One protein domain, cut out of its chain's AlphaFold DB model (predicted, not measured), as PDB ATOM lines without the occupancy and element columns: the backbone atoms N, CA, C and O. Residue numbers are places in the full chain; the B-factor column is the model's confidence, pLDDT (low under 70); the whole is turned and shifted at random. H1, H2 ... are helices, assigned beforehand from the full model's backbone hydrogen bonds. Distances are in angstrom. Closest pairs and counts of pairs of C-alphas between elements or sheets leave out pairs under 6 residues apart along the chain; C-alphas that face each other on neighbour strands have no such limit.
ATOM      1  N   MET A   2      35.901 225.764  60.040       78.31
ATOM      2  CA  MET A   2      37.168 225.359  59.398       78.31
ATOM      3  C   MET A   2      38.267 224.912  60.381       78.31
ATOM      4  O   MET A   2      38.789 223.813  60.252       78.31
ATOM      5  N   VAL A   3      38.616 225.742  61.369       80.62
ATOM      6  CA  VAL A   3      39.692 225.446  62.341       80.62
ATOM      7  C   VAL A   3      39.469 224.128  63.106       80.62
ATOM      8  O   VAL A   3      40.340 223.268  63.035       80.62
ATOM      9  N   PRO A   4      38.303 223.879  63.737       81.81
ATOM     10  CA  PRO A   4      38.081 222.615  64.443       81.81
ATOM     11  C   PRO A   4      38.030 221.392  63.513       81.81
ATOM     12  O   PRO A   4      38.335 220.288  63.955       81.81
ATOM     13  N   PHE A   5      37.682 221.559  62.229       83.75
ATOM     14  CA  PHE A   5      37.794 220.480  61.238       83.75
ATOM     15  C   PHE A   5      39.258 220.099  60.994       83.75
ATOM     16  O   PHE A   5      39.595 218.919  60.992       83.75
ATOM     17  N   LEU A   6      40.131 221.098  60.832       80.88
ATOM     18  CA  LEU A   6      41.569 220.896  60.630       80.88
ATOM     19  C   LEU A   6      42.253 220.271  61.854       80.88
ATOM     20  O   LEU A   6      43.229 219.543  61.704       80.88
ATOM     21  N   GLU A   7      41.732 220.535  63.050       83.31
ATOM     22  CA  GLU A   7      42.219 219.972  64.315       83.31
ATOM     23  C   GLU A   7      41.613 218.596  64.645       83.31
ATOM     24  O   GLU A   7      41.997 217.981  65.638       83.31
ATOM     25  N   GLY A   8      40.668 218.095  63.840       80.75
ATOM     26  CA  GLY A   8      39.964 216.838  64.119       80.75
ATOM     27  C   GLY A   8      39.077 216.892  65.368       80.75
ATOM     28  O   GLY A   8      38.759 215.856  65.944       80.75
ATOM     29  N   ALA A   9      38.684 218.094  65.796       85.00
ATOM     30  CA  ALA A   9      37.892 218.333  67.000       85.00
ATOM     31  C   ALA A   9      36.371 218.295  66.751       85.00
ATOM     32  O   ALA A   9      35.594 218.426  67.696       85.00
ATOM     33  N   LEU A  10      35.933 218.143  65.496       86.50
ATOM     34  CA  LEU A  10      34.515 218.040  65.145       86.50
ATOM     35  C   LEU A  10      33.960 216.640  65.418       86.50
ATOM     36  O   LEU A  10      34.593 215.628  65.116       86.50
ATOM     37  N   SER A  11      32.723 216.581  65.910       86.12
ATOM     38  CA  SER A  11      31.961 215.332  65.970       86.12
ATOM     39  C   SER A  11      31.606 214.812  64.568       86.12
ATOM     40  O   SER A  11      31.739 215.515  63.560       86.12
ATOM     41  N   LEU A  12      31.119 213.568  64.480       83.31
ATOM     42  CA  LEU A  12      30.697 212.965  63.210       83.31
ATOM     43  C   LEU A  12      29.600 213.788  62.508       83.31
ATOM     44  O   LEU A  12      29.683 214.013  61.302       83.31
ATOM     45  N   GLU A  13      28.603 214.277  63.248       84.06
ATOM     46  CA  GLU A  13      27.508 215.078  62.679       84.06
ATOM     47  C   GLU A  13      27.992 216.447  62.198       84.06
ATOM     48  O   GLU A  13      27.663 216.874  61.090       84.06
ATOM     49  N   GLU A  14      28.830 217.117  62.989       86.00
ATOM     50  CA  GLU A  14      29.395 218.416  62.616       86.00
ATOM     51  C   GLU A  14      30.335 218.303  61.414       86.00
ATOM     52  O   GLU A  14      30.352 219.184  60.552       86.00
ATOM     53  N   THR A  15      31.083 217.200  61.320       86.81
ATOM     54  CA  THR A  15      31.950 216.925  60.174       86.81
ATOM     55  C   THR A  15      31.126 216.680  58.910       86.81
ATOM     56  O   THR A  15      31.463 217.220  57.859       86.81
ATOM     57  N   ASP A  16      30.015 215.935  58.978       84.81
ATOM     58  CA  ASP A  16      29.119 215.753  57.823       84.81
ATOM     59  C   ASP A  16      28.491 217.078  57.372       84.81
ATOM     60  O   ASP A  16      28.450 217.369  56.174       84.81
ATOM     61  N   HIS A  17      28.064 217.916  58.321       86.94
ATOM     62  CA  HIS A  17      27.538 219.248  58.024       86.94
ATOM     63  C   HIS A  17      28.595 220.141  57.358       86.94
ATOM     64  O   HIS A  17      28.326 220.772  56.335       86.94
ATOM     65  N   PHE A  18      29.820 220.153  57.886       88.38
ATOM     66  CA  PHE A  18      30.929 220.895  57.294       88.38
ATOM     67  C   PHE A  18      31.261 220.403  55.876       88.38
ATOM     68  O   PHE A  18      31.419 221.209  54.959       88.38
ATOM     69  N   LEU A  19      31.290 219.084  55.659       86.50
ATOM     70  CA  LEU A  19      31.540 218.487  54.346       86.50
ATOM     71  C   LEU A  19      30.443 218.804  53.319       86.50
ATOM     72  O   LEU A  19      30.735 218.929  52.129       86.50
ATOM     73  N   LYS A  20      29.182 218.921  53.748       86.94
ATOM     74  CA  LYS A  20      28.088 219.414  52.893       86.94
ATOM     75  C   LYS A  20      28.290 220.887  52.555       86.94
ATOM     76  O   LYS A  20      28.225 221.250  51.384       86.94
ATOM     77  N   HIS A  21      28.639 221.701  53.547       89.12
ATOM     78  CA  HIS A  21      28.873 223.126  53.354       89.12
ATOM     79  C   HIS A  21      29.980 223.412  52.329       89.12
ATOM     80  O   HIS A  21      29.758 224.187  51.407       89.12
ATOM     81  N   ILE A  22      31.142 222.752  52.410       88.88
ATOM     82  CA  ILE A  22      32.239 222.971  51.443       88.88
ATOM     83  C   ILE A  22      31.933 222.438  50.032       88.88
ATOM     84  O   ILE A  22      32.632 222.770  49.079       88.88
ATOM     85  N   LYS A  23      30.904 221.596  49.863       85.31
ATOM     86  CA  LYS A  23      30.433 221.191  48.527       85.31
ATOM     87  C   LYS A  23      29.565 222.255  47.873       85.31
ATOM     88  O   LYS A  23      29.583 222.369  46.652       85.31
ATOM     89  N   GLU A  24      28.811 222.997  48.674       87.56
ATOM     90  CA  GLU A  24      27.879 224.027  48.211       87.56
ATOM     91  C   GLU A  24      28.536 225.416  48.161       87.56
ATOM     92  O   GLU A  24      28.208 226.228  47.301       87.56
ATOM     93  N   CYS A  25      29.501 225.677  49.045       90.25
ATOM     94  CA  CYS A  25      30.228 226.936  49.140       90.25
ATOM     95  C   CYS A  25      31.625 226.812  48.516       90.25
ATOM     96  O   CYS A  25      32.554 226.277  49.126       90.25
ATOM     97  N   SER A  26      31.789 227.351  47.305       85.62
ATOM     98  CA  SER A  26      33.073 227.343  46.593       85.62
ATOM     99  C   SER A  26      34.161 228.146  47.310       85.62
ATOM    100  O   SER A  26      35.303 227.705  47.318       85.62
ATOM    101  N   GLY A  27      33.817 229.268  47.955       87.56
ATOM    102  CA  GLY A  27      34.786 230.095  48.687       87.56
ATOM    103  C   GLY A  27      35.418 229.342  49.859       87.56
ATOM    104  O   GLY A  27      36.633 229.244  49.951       87.56
ATOM    105  N   CYS A  28      34.600 228.687  50.689       87.56
ATOM    106  CA  CYS A  28      35.121 227.891  51.803       87.56
ATOM    107  C   CYS A  28      35.923 226.666  51.340       87.56
ATOM    108  O   CYS A  28      36.827 226.227  52.049       87.56
ATOM    109  N   ARG A  29      35.603 226.100  50.168       87.00
ATOM    110  CA  ARG A  29      36.397 225.023  49.561       87.00
ATOM    111  C   ARG A  29      37.759 225.524  49.093       87.00
ATOM    112  O   ARG A  29      38.753 224.846  49.330       87.00
ATOM    113  N   GLU A  30      37.792 226.675  48.432       88.00
ATOM    114  CA  GLU A  30      39.018 227.293  47.932       88.00
ATOM    115  C   GLU A  30      39.943 227.690  49.087       88.00
ATOM    116  O   GLU A  30      41.113 227.312  49.083       88.00
ATOM    117  N   ASP A  31      39.406 228.317  50.139       87.94
ATOM    118  CA  ASP A  31      40.161 228.643  51.356       87.94
ATOM    119  C   ASP A  31      40.784 227.391  51.999       87.94
ATOM    120  O   ASP A  31      41.936 227.404  52.446       87.94
ATOM    121  N   LEU A  32      40.038 226.278  52.021       87.31
ATOM    122  CA  LEU A  32      40.512 225.003  52.559       87.31
ATOM    123  C   LEU A  32      41.606 224.371  51.681       87.31
ATOM    124  O   LEU A  32      42.591 223.859  52.215       87.31
ATOM    125  N   GLU A  33      41.469 224.434  50.354       84.94
ATOM    126  CA  GLU A  33      42.476 223.960  49.394       84.94
ATOM    127  C   GLU A  33      43.774 224.779  49.497       84.94
ATOM    128  O   GLU A  33      44.872 224.208  49.525       84.94
ATOM    129  N   ILE A  34      43.664 226.106  49.622       86.12
ATOM    130  CA  ILE A  34      44.804 227.007  49.836       86.12
ATOM    131  C   ILE A  34      45.501 226.655  51.152       86.12
ATOM    132  O   ILE A  34      46.719 226.474  51.160       86.12
ATOM    133  N   TYR A  35      44.753 226.491  52.247       85.31
ATOM    134  CA  TYR A  35      45.325 226.120  53.541       85.31
ATOM    135  C   TYR A  35      46.102 224.799  53.467       85.31
ATOM    136  O   TYR A  35      47.245 224.724  53.921       85.31
ATOM    137  N   TYR A  36      45.516 223.766  52.853       81.75
ATOM    138  CA  TYR A  36      46.160 222.459  52.701       81.75
ATOM    139  C   TYR A  36      47.423 222.547  51.836       81.75
ATOM    140  O   TYR A  36      48.445 221.937  52.154       81.75
ATOM    141  N   THR A  37      47.379 223.357  50.774       83.69
ATOM    142  CA  THR A  37      48.521 223.611  49.886       83.69
ATOM    143  C   THR A  37      49.657 224.309  50.626       83.69
ATOM    144  O   THR A  37      50.794 223.853  50.552       83.69
ATOM    145  N   VAL A  38      49.363 225.375  51.379       85.06
ATOM    146  CA  VAL A  38      50.360 226.111  52.171       85.06
ATOM    147  C   VAL A  38      50.960 225.214  53.250       85.06
ATOM    148  O   VAL A  38      52.178 225.159  53.390       85.06
ATOM    149  N   ARG A  39      50.128 224.463  53.978       80.62
ATOM    150  CA  ARG A  39      50.593 223.552  55.028       80.62
ATOM    151  C   ARG A  39      51.514 222.470  54.472       80.62
ATOM    152  O   ARG A  39      52.607 222.273  54.987       80.62
ATOM    153  N   THR A  40      51.107 221.836  53.378       75.56
ATOM    154  CA  THR A  40      51.907 220.797  52.720       75.56
ATOM    155  C   THR A  40      53.175 221.372  52.089       75.56
ATOM    156  O   THR A  40      54.190 220.688  52.045       75.56
ATOM    157  N   ALA A  41      53.152 222.621  51.611       79.00
ATOM    158  CA  ALA A  41      54.347 223.304  51.126       79.00
ATOM    159  C   ALA A  41      55.357 223.533  52.260       79.00
ATOM    160  O   ALA A  41      56.525 223.212  52.085       79.00
ATOM    161  N   ILE A  42      54.909 224.016  53.424       79.44
ATOM    162  CA  ILE A  42      55.764 224.205  54.608       79.44
ATOM    163  C   ILE A  42      56.333 222.860  55.081       79.44
ATOM    164  O   ILE A  42      57.544 222.735  55.234       79.44
ATOM    165  N   ASP A  43      55.486 221.840  55.226       72.81
ATOM    166  CA  ASP A  43      55.902 220.502  55.672       72.81
ATOM    167  C   ASP A  43      56.779 219.782  54.614       72.81
ATOM    168  O   ASP A  43      57.593 218.914  54.931       72.81
ATOM    169  N   GLY A  44      56.615 220.132  53.333       64.81
ATOM    170  CA  GLY A  44      57.330 219.559  52.191       64.81
ATOM    171  C   GLY A  44      58.657 220.241  51.850       64.81
ATOM    172  O   GLY A  44      59.484 219.611  51.189       64.81
ATOM    173  N   MET A  45      58.891 221.477  52.310       59.25
ATOM    174  CA  MET A  45      60.185 222.169  52.191       59.25
ATOM    175  C   MET A  45      61.316 221.406  52.892       59.25
ATOM    176  O   MET A  45      62.445 221.442  52.413       59.25
ATOM    177  N   ASP A  46      61.009 220.636  53.937       60.91
ATOM    178  CA  ASP A  46      61.970 219.738  54.592       60.91
ATOM    179  C   ASP A  46      62.250 218.443  53.797       60.91
ATOM    180  O   ASP A  46      63.186 217.711  54.115       60.91
ATOM    181  N   GLN A  47      61.450 218.121  52.771       59.69
ATOM    182  CA  GLN A  47      61.506 216.838  52.045       59.69
ATOM    183  C   GLN A  47      61.701 216.960  50.524       59.69
ATOM    184  O   GLN A  47      61.650 215.943  49.831       59.69
ATOM    185  N   ASP A  48      61.908 218.167  49.987       56.06
ATOM    186  CA  ASP A  48      62.206 218.437  48.566       56.06
ATOM    187  C   ASP A  48      61.185 217.826  47.564       56.06
ATOM    188  O   ASP A  48      61.489 217.490  46.417       56.06
ATOM    189  N   ARG A  49      59.922 217.655  47.992       55.31
ATOM    190  CA  ARG A  49      58.840 217.034  47.198       55.31
ATOM    191  C   ARG A  49      57.815 218.051  46.694       55.31
ATOM    192  O   ARG A  49      56.625 217.939  46.978       55.31
ATOM    193  N   PHE A  50      58.231 219.009  45.870       56.28
ATOM    194  CA  PHE A  50      57.287 219.913  45.202       56.28
ATOM    195  C   PHE A  50      56.765 219.326  43.879       56.28
ATOM    196  O   PHE A  50      57.307 219.554  42.801       56.28
ATOM    197  N   LYS A  51      55.662 218.568  43.956       58.44
ATOM    198  CA  LYS A  51      54.797 218.242  42.807       58.44
ATOM    199  C   LYS A  51      53.382 218.736  43.092       58.44
ATOM    200  O   LYS A  51      52.537 217.980  43.560       58.44
ATOM    201  N   THR A  52      53.118 220.001  42.781       60.03
ATOM    202  CA  THR A  52      51.850 220.720  43.018       60.03
ATOM    203  C   THR A  52      50.610 219.979  42.492       60.03
ATOM    204  O   THR A  52      49.545 220.050  43.093       60.03
ATOM    205  N   TYR A  53      50.750 219.194  41.414       55.75
ATOM    206  CA  TYR A  53      49.666 218.366  40.867       55.75
ATOM    207  C   TYR A  53      49.251 217.210  41.795       55.75
ATOM    208  O   TYR A  53      48.065 216.906  41.911       55.75
ATOM    209  N   ASN A  54      50.204 216.601  42.510       67.88
ATOM    210  CA  ASN A  54      49.891 215.540  43.469       67.88
ATOM    211  C   ASN A  54      49.140 216.088  44.690       67.88
ATOM    212  O   ASN A  54      48.264 215.398  45.198       67.88
ATOM    213  N   LEU A  55      49.427 217.323  45.124       69.38
ATOM    214  CA  LEU A  55      48.790 217.920  46.305       69.38
ATOM    215  C   LEU A  55      47.280 218.094  46.120       69.38
ATOM    216  O   LEU A  55      46.505 217.694  46.983       69.38
ATOM    217  N   LYS A  56      46.855 218.639  44.974       70.56
ATOM    218  CA  LYS A  56      45.428 218.842  44.683       70.56
ATOM    219  C   LYS A  56      44.663 217.516  44.622       70.56
ATOM    220  O   LYS A  56      43.572 217.400  45.174       70.56
ATOM    221  N   GLN A  57      45.243 216.498  43.982       75.62
ATOM    222  CA  GLN A  57      44.627 215.171  43.908       75.62
ATOM    223  C   GLN A  57      44.580 214.481  45.278       75.62
ATOM    224  O   GLN A  57      43.593 213.822  45.600       75.62
ATOM    225  N   GLN A  58      45.629 214.641  46.084       77.19
ATOM    226  CA  GLN A  58      45.696 214.102  47.439       77.19
ATOM    227  C   GLN A  58      44.639 214.745  48.344       77.19
ATOM    228  O   GLN A  58      43.907 214.025  49.011       77.19
ATOM    229  N   PHE A  59      44.466 216.066  48.271       78.25
ATOM    230  CA  PHE A  59      43.412 216.777  48.996       78.25
ATOM    231  C   PHE A  59      42.006 216.262  48.650       78.25
ATOM    232  O   PHE A  59      41.223 215.937  49.542       78.25
ATOM    233  N   GLU A  60      41.686 216.127  47.359       79.06
ATOM    234  CA  GLU A  60      40.377 215.615  46.935       79.06
ATOM    235  C   GLU A  60      40.163 214.167  47.415       79.06
ATOM    236  O   GLU A  60      39.063 213.785  47.835       79.06
ATOM    237  N   HIS A  61      41.225 213.353  47.398       81.19
ATOM    238  CA  HIS A  61      41.175 211.984  47.891       81.19
ATOM    239  C   HIS A  61      40.917 211.934  49.401       81.19
ATOM    240  O   HIS A  61      39.994 211.229  49.821       81.19
ATOM    241  N   ASP A  62      41.658 212.714  50.185       80.00
ATOM    242  CA  ASP A  62      41.533 212.804  51.640       80.00
ATOM    243  C   ASP A  62      40.127 213.284  52.031       80.00
ATOM    244  O   ASP A  62      39.438 212.624  52.812       80.00
ATOM    245  N   MET A  63      39.618 214.346  51.393       81.06
ATOM    246  CA  MET A  63      38.246 214.826  51.609       81.06
ATOM    247  C   MET A  63      37.199 213.754  51.278       81.06
ATOM    248  O   MET A  63      36.224 213.573  52.015       81.06
ATOM    249  N   SER A  64      37.398 212.993  50.196       81.50
ATOM    250  CA  SER A  64      36.496 211.894  49.836       81.50
ATOM    251  C   SER A  64      36.523 210.752  50.858       81.50
ATOM    252  O   SER A  64      35.492 210.121  51.103       81.50
ATOM    253  N   GLN A  65      37.685 210.474  51.456       84.81
ATOM    254  CA  GLN A  65      37.839 209.446  52.480       84.81
ATOM    255  C   GLN A  65      37.165 209.861  53.784       84.81
ATOM    256  O   GLN A  65      36.356 209.087  54.297       84.81
ATOM    257  N   VAL A  66      37.421 211.081  54.265       79.38
ATOM    258  CA  VAL A  66      36.774 211.626  55.468       79.38
ATOM    259  C   VAL A  66      35.256 211.608  55.294       79.38
ATOM    260  O   VAL A  66      34.539 211.101  56.153       79.38
ATOM    261  N   ALA A  67      34.747 212.019  54.128       80.75
ATOM    262  CA  ALA A  67      33.315 211.959  53.840       80.75
ATOM    263  C   ALA A  67      32.733 210.540  53.864       80.75
ATOM    264  O   ALA A  67      31.607 210.345  54.326       80.75
ATOM    265  N   ARG A  68      33.472 209.537  53.376       84.38
ATOM    266  CA  ARG A  68      33.037 208.133  53.444       84.38
ATOM    267  C   ARG A  68      33.029 207.615  54.879       84.38
ATOM    268  O   ARG A  68      32.045 206.997  55.277       84.38
ATOM    269  N   GLN A  69      34.089 207.874  55.640       83.50
ATOM    270  CA  GLN A  69      34.214 207.417  57.025       83.50
ATOM    271  C   GLN A  69      33.133 208.031  57.915       83.50
ATOM    272  O   GLN A  69      32.463 207.309  58.648       83.50
ATOM    273  N   VAL A  70      32.899 209.337  57.782       85.06
ATOM    274  CA  VAL A  70      31.876 210.047  58.552       85.06
ATOM    275  C   VAL A  70      30.480 209.528  58.222       85.06
ATOM    276  O   VAL A  70      29.723 209.196  59.130       85.06
ATOM    277  N   ARG A  71      30.143 209.358  56.934       83.56
ATOM    278  CA  ARG A  71      28.845 208.783  56.542       83.56
ATOM    279  C   ARG A  71      28.654 207.364  57.051       83.56
ATOM    280  O   ARG A  71      27.563 207.039  57.504       83.56
ATOM    281  N   ALA A  72      29.683 206.523  56.970       85.19
ATOM    282  CA  ALA A  72      29.613 205.162  57.488       85.19
ATOM    283  C   ALA A  72      29.413 205.159  59.011       85.19
ATOM    284  O   ALA A  72      28.549 204.442  59.506       85.19
ATOM    285  N   GLY A  73      30.150 206.004  59.741       84.44
ATOM    286  CA  GLY A  73      30.014 206.165  61.189       84.44
ATOM    287  C   GLY A  73      28.619 206.634  61.597       84.44
ATOM    288  O   GLY A  73      27.985 206.002  62.439       84.44
ATOM    289  N   LEU A  74      28.097 207.671  60.936       84.69
ATOM    290  CA  LEU A  74      26.734 208.159  61.154       84.69
ATOM    291  C   LEU A  74      25.689 207.092  60.838       84.69
ATOM    292  O   LEU A  74      24.753 206.915  61.609       84.69
ATOM    293  N   PHE A  75      25.851 206.351  59.740       85.44
ATOM    294  CA  PHE A  75      24.918 205.293  59.363       85.44
ATOM    295  C   PHE A  75      24.893 204.164  60.398       85.44
ATOM    296  O   PHE A  75      23.821 203.722  60.797       85.44
ATOM    297  N   ILE A  76      26.060 203.734  60.886       88.50
ATOM    298  CA  ILE A  76      26.163 202.715  61.938       88.50
ATOM    299  C   ILE A  76      25.536 203.219  63.242       88.50
ATOM    300  O   ILE A  76      24.757 202.496  63.863       88.50
ATOM    301  N   GLN A  77      25.834 204.458  63.638       86.00
ATOM    302  CA  GLN A  77      25.260 205.074  64.833       86.00
ATOM    303  C   GLN A  77      23.729 205.145  64.736       86.00
ATOM    304  O   GLN A  77      23.028 204.711  65.651       86.00
ATOM    305  N   TRP A  78      23.199 205.614  63.605       87.75
ATOM    306  CA  TRP A  78      21.763 205.664  63.335       87.75
ATOM    307  C   TRP A  78      21.113 204.281  63.372       87.75
ATOM    308  O   TRP A  78      20.094 204.103  64.039       87.75
TER     309      TRP A  78
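Overview. This is residues 2 to 78 of the 103 residues of the protein "zf-HC2 domain-containing protein" of Clostridiales bacterium KLE1615 (UniProt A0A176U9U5). Three helices make a loose triangle: the long H4 is one side, and H2 and H3, which meet at a corner by their link, cross H4 towards its last and its first residues in turn. The short H1 caps the triangle on the side away from H4, near H2 and H3, and residues 42 to 48, of which 42 to 45 belong to H3, stick out at one end. The printed part has 77 residues with four named helices, H1, H2, H3 and H4 along the chain, and no named strand, and its class is all helix. It is only just compact, close to loose, with a radius of gyration of the C-alphas of 13.8 A, and its outline is elongated, 45 by 24 by 20 A.

Arrangement. Begin at H1, residues 2 to 6, and go on to H2, residues 12 to 24: they only just touch, with 3 pairs of C-alphas within 8 A. Their closest C-alphas are those of Phe 5 and Thr 15, 6.9 A apart, and H2 touches H1 with residues 15 to 18 alone. Next comes H3, residues 26 to 45, to which H1 is close but not clearly touching; the closest C-alphas are those of Met 2 and Leu 32, at 7.6 A. H2 and H3 only just touch, with 3 pairs within 8 A, and only at the corner by their link; the C-alphas of Ile 22 and Arg 29 are closest, at 5.0 A. Their lines are about perpendicular, at 73 degrees. Then look at H4, residues 52 to 78, which touches H2 with residues 67 to 74 alone; the closest C-alphas are those of Leu 12 and Val 70, at 5.6 A. H2 and H4 run opposite ways at a steep tilt of 46 degrees. H3 touches H4 with residues 33 to 40 alone, and H4 touches H3 with residues 55 to 59 alone; the C-alphas of Thr 37 and Leu 55 are closest, at 6.7 A. H3 and H4 run opposite ways at a steep tilt of 62 degrees. H1 and H4 are apart. In H1 and H3 every O i to N i+4 pair is within hydrogen-bond range; in H2 it is 8 of 9 and in H4 21 of 23.

Along the chain. Find C-alpha 2 at (37.168, 225.359, 59.398), where H1 begins; it runs to Leu 6. H2 goes from Leu 12 to Glu 24, 18.8 A from first to last C-alpha. H3 starts at Ser 26, with C-alpha 26 at (33.073, 227.343, 46.593), and spans 28.2 A to Met 45. H4, the longest helix, runs 39.3 A from Thr 52 to Trp 78, whose C-alpha is at (21.763, 205.664, 63.335).

Size, cuts and confidence. The two C-alphas farthest apart are those of Asp 48 and Trp 78, 44.9 A. The printed part has no cut. The links H1 to H2 and H2 to H3 are tight, and H3 to H4 is short. The mean pLDDT of the printed part is 80.0, and residues 44 to 55 are under 70, where the model's confidence is low.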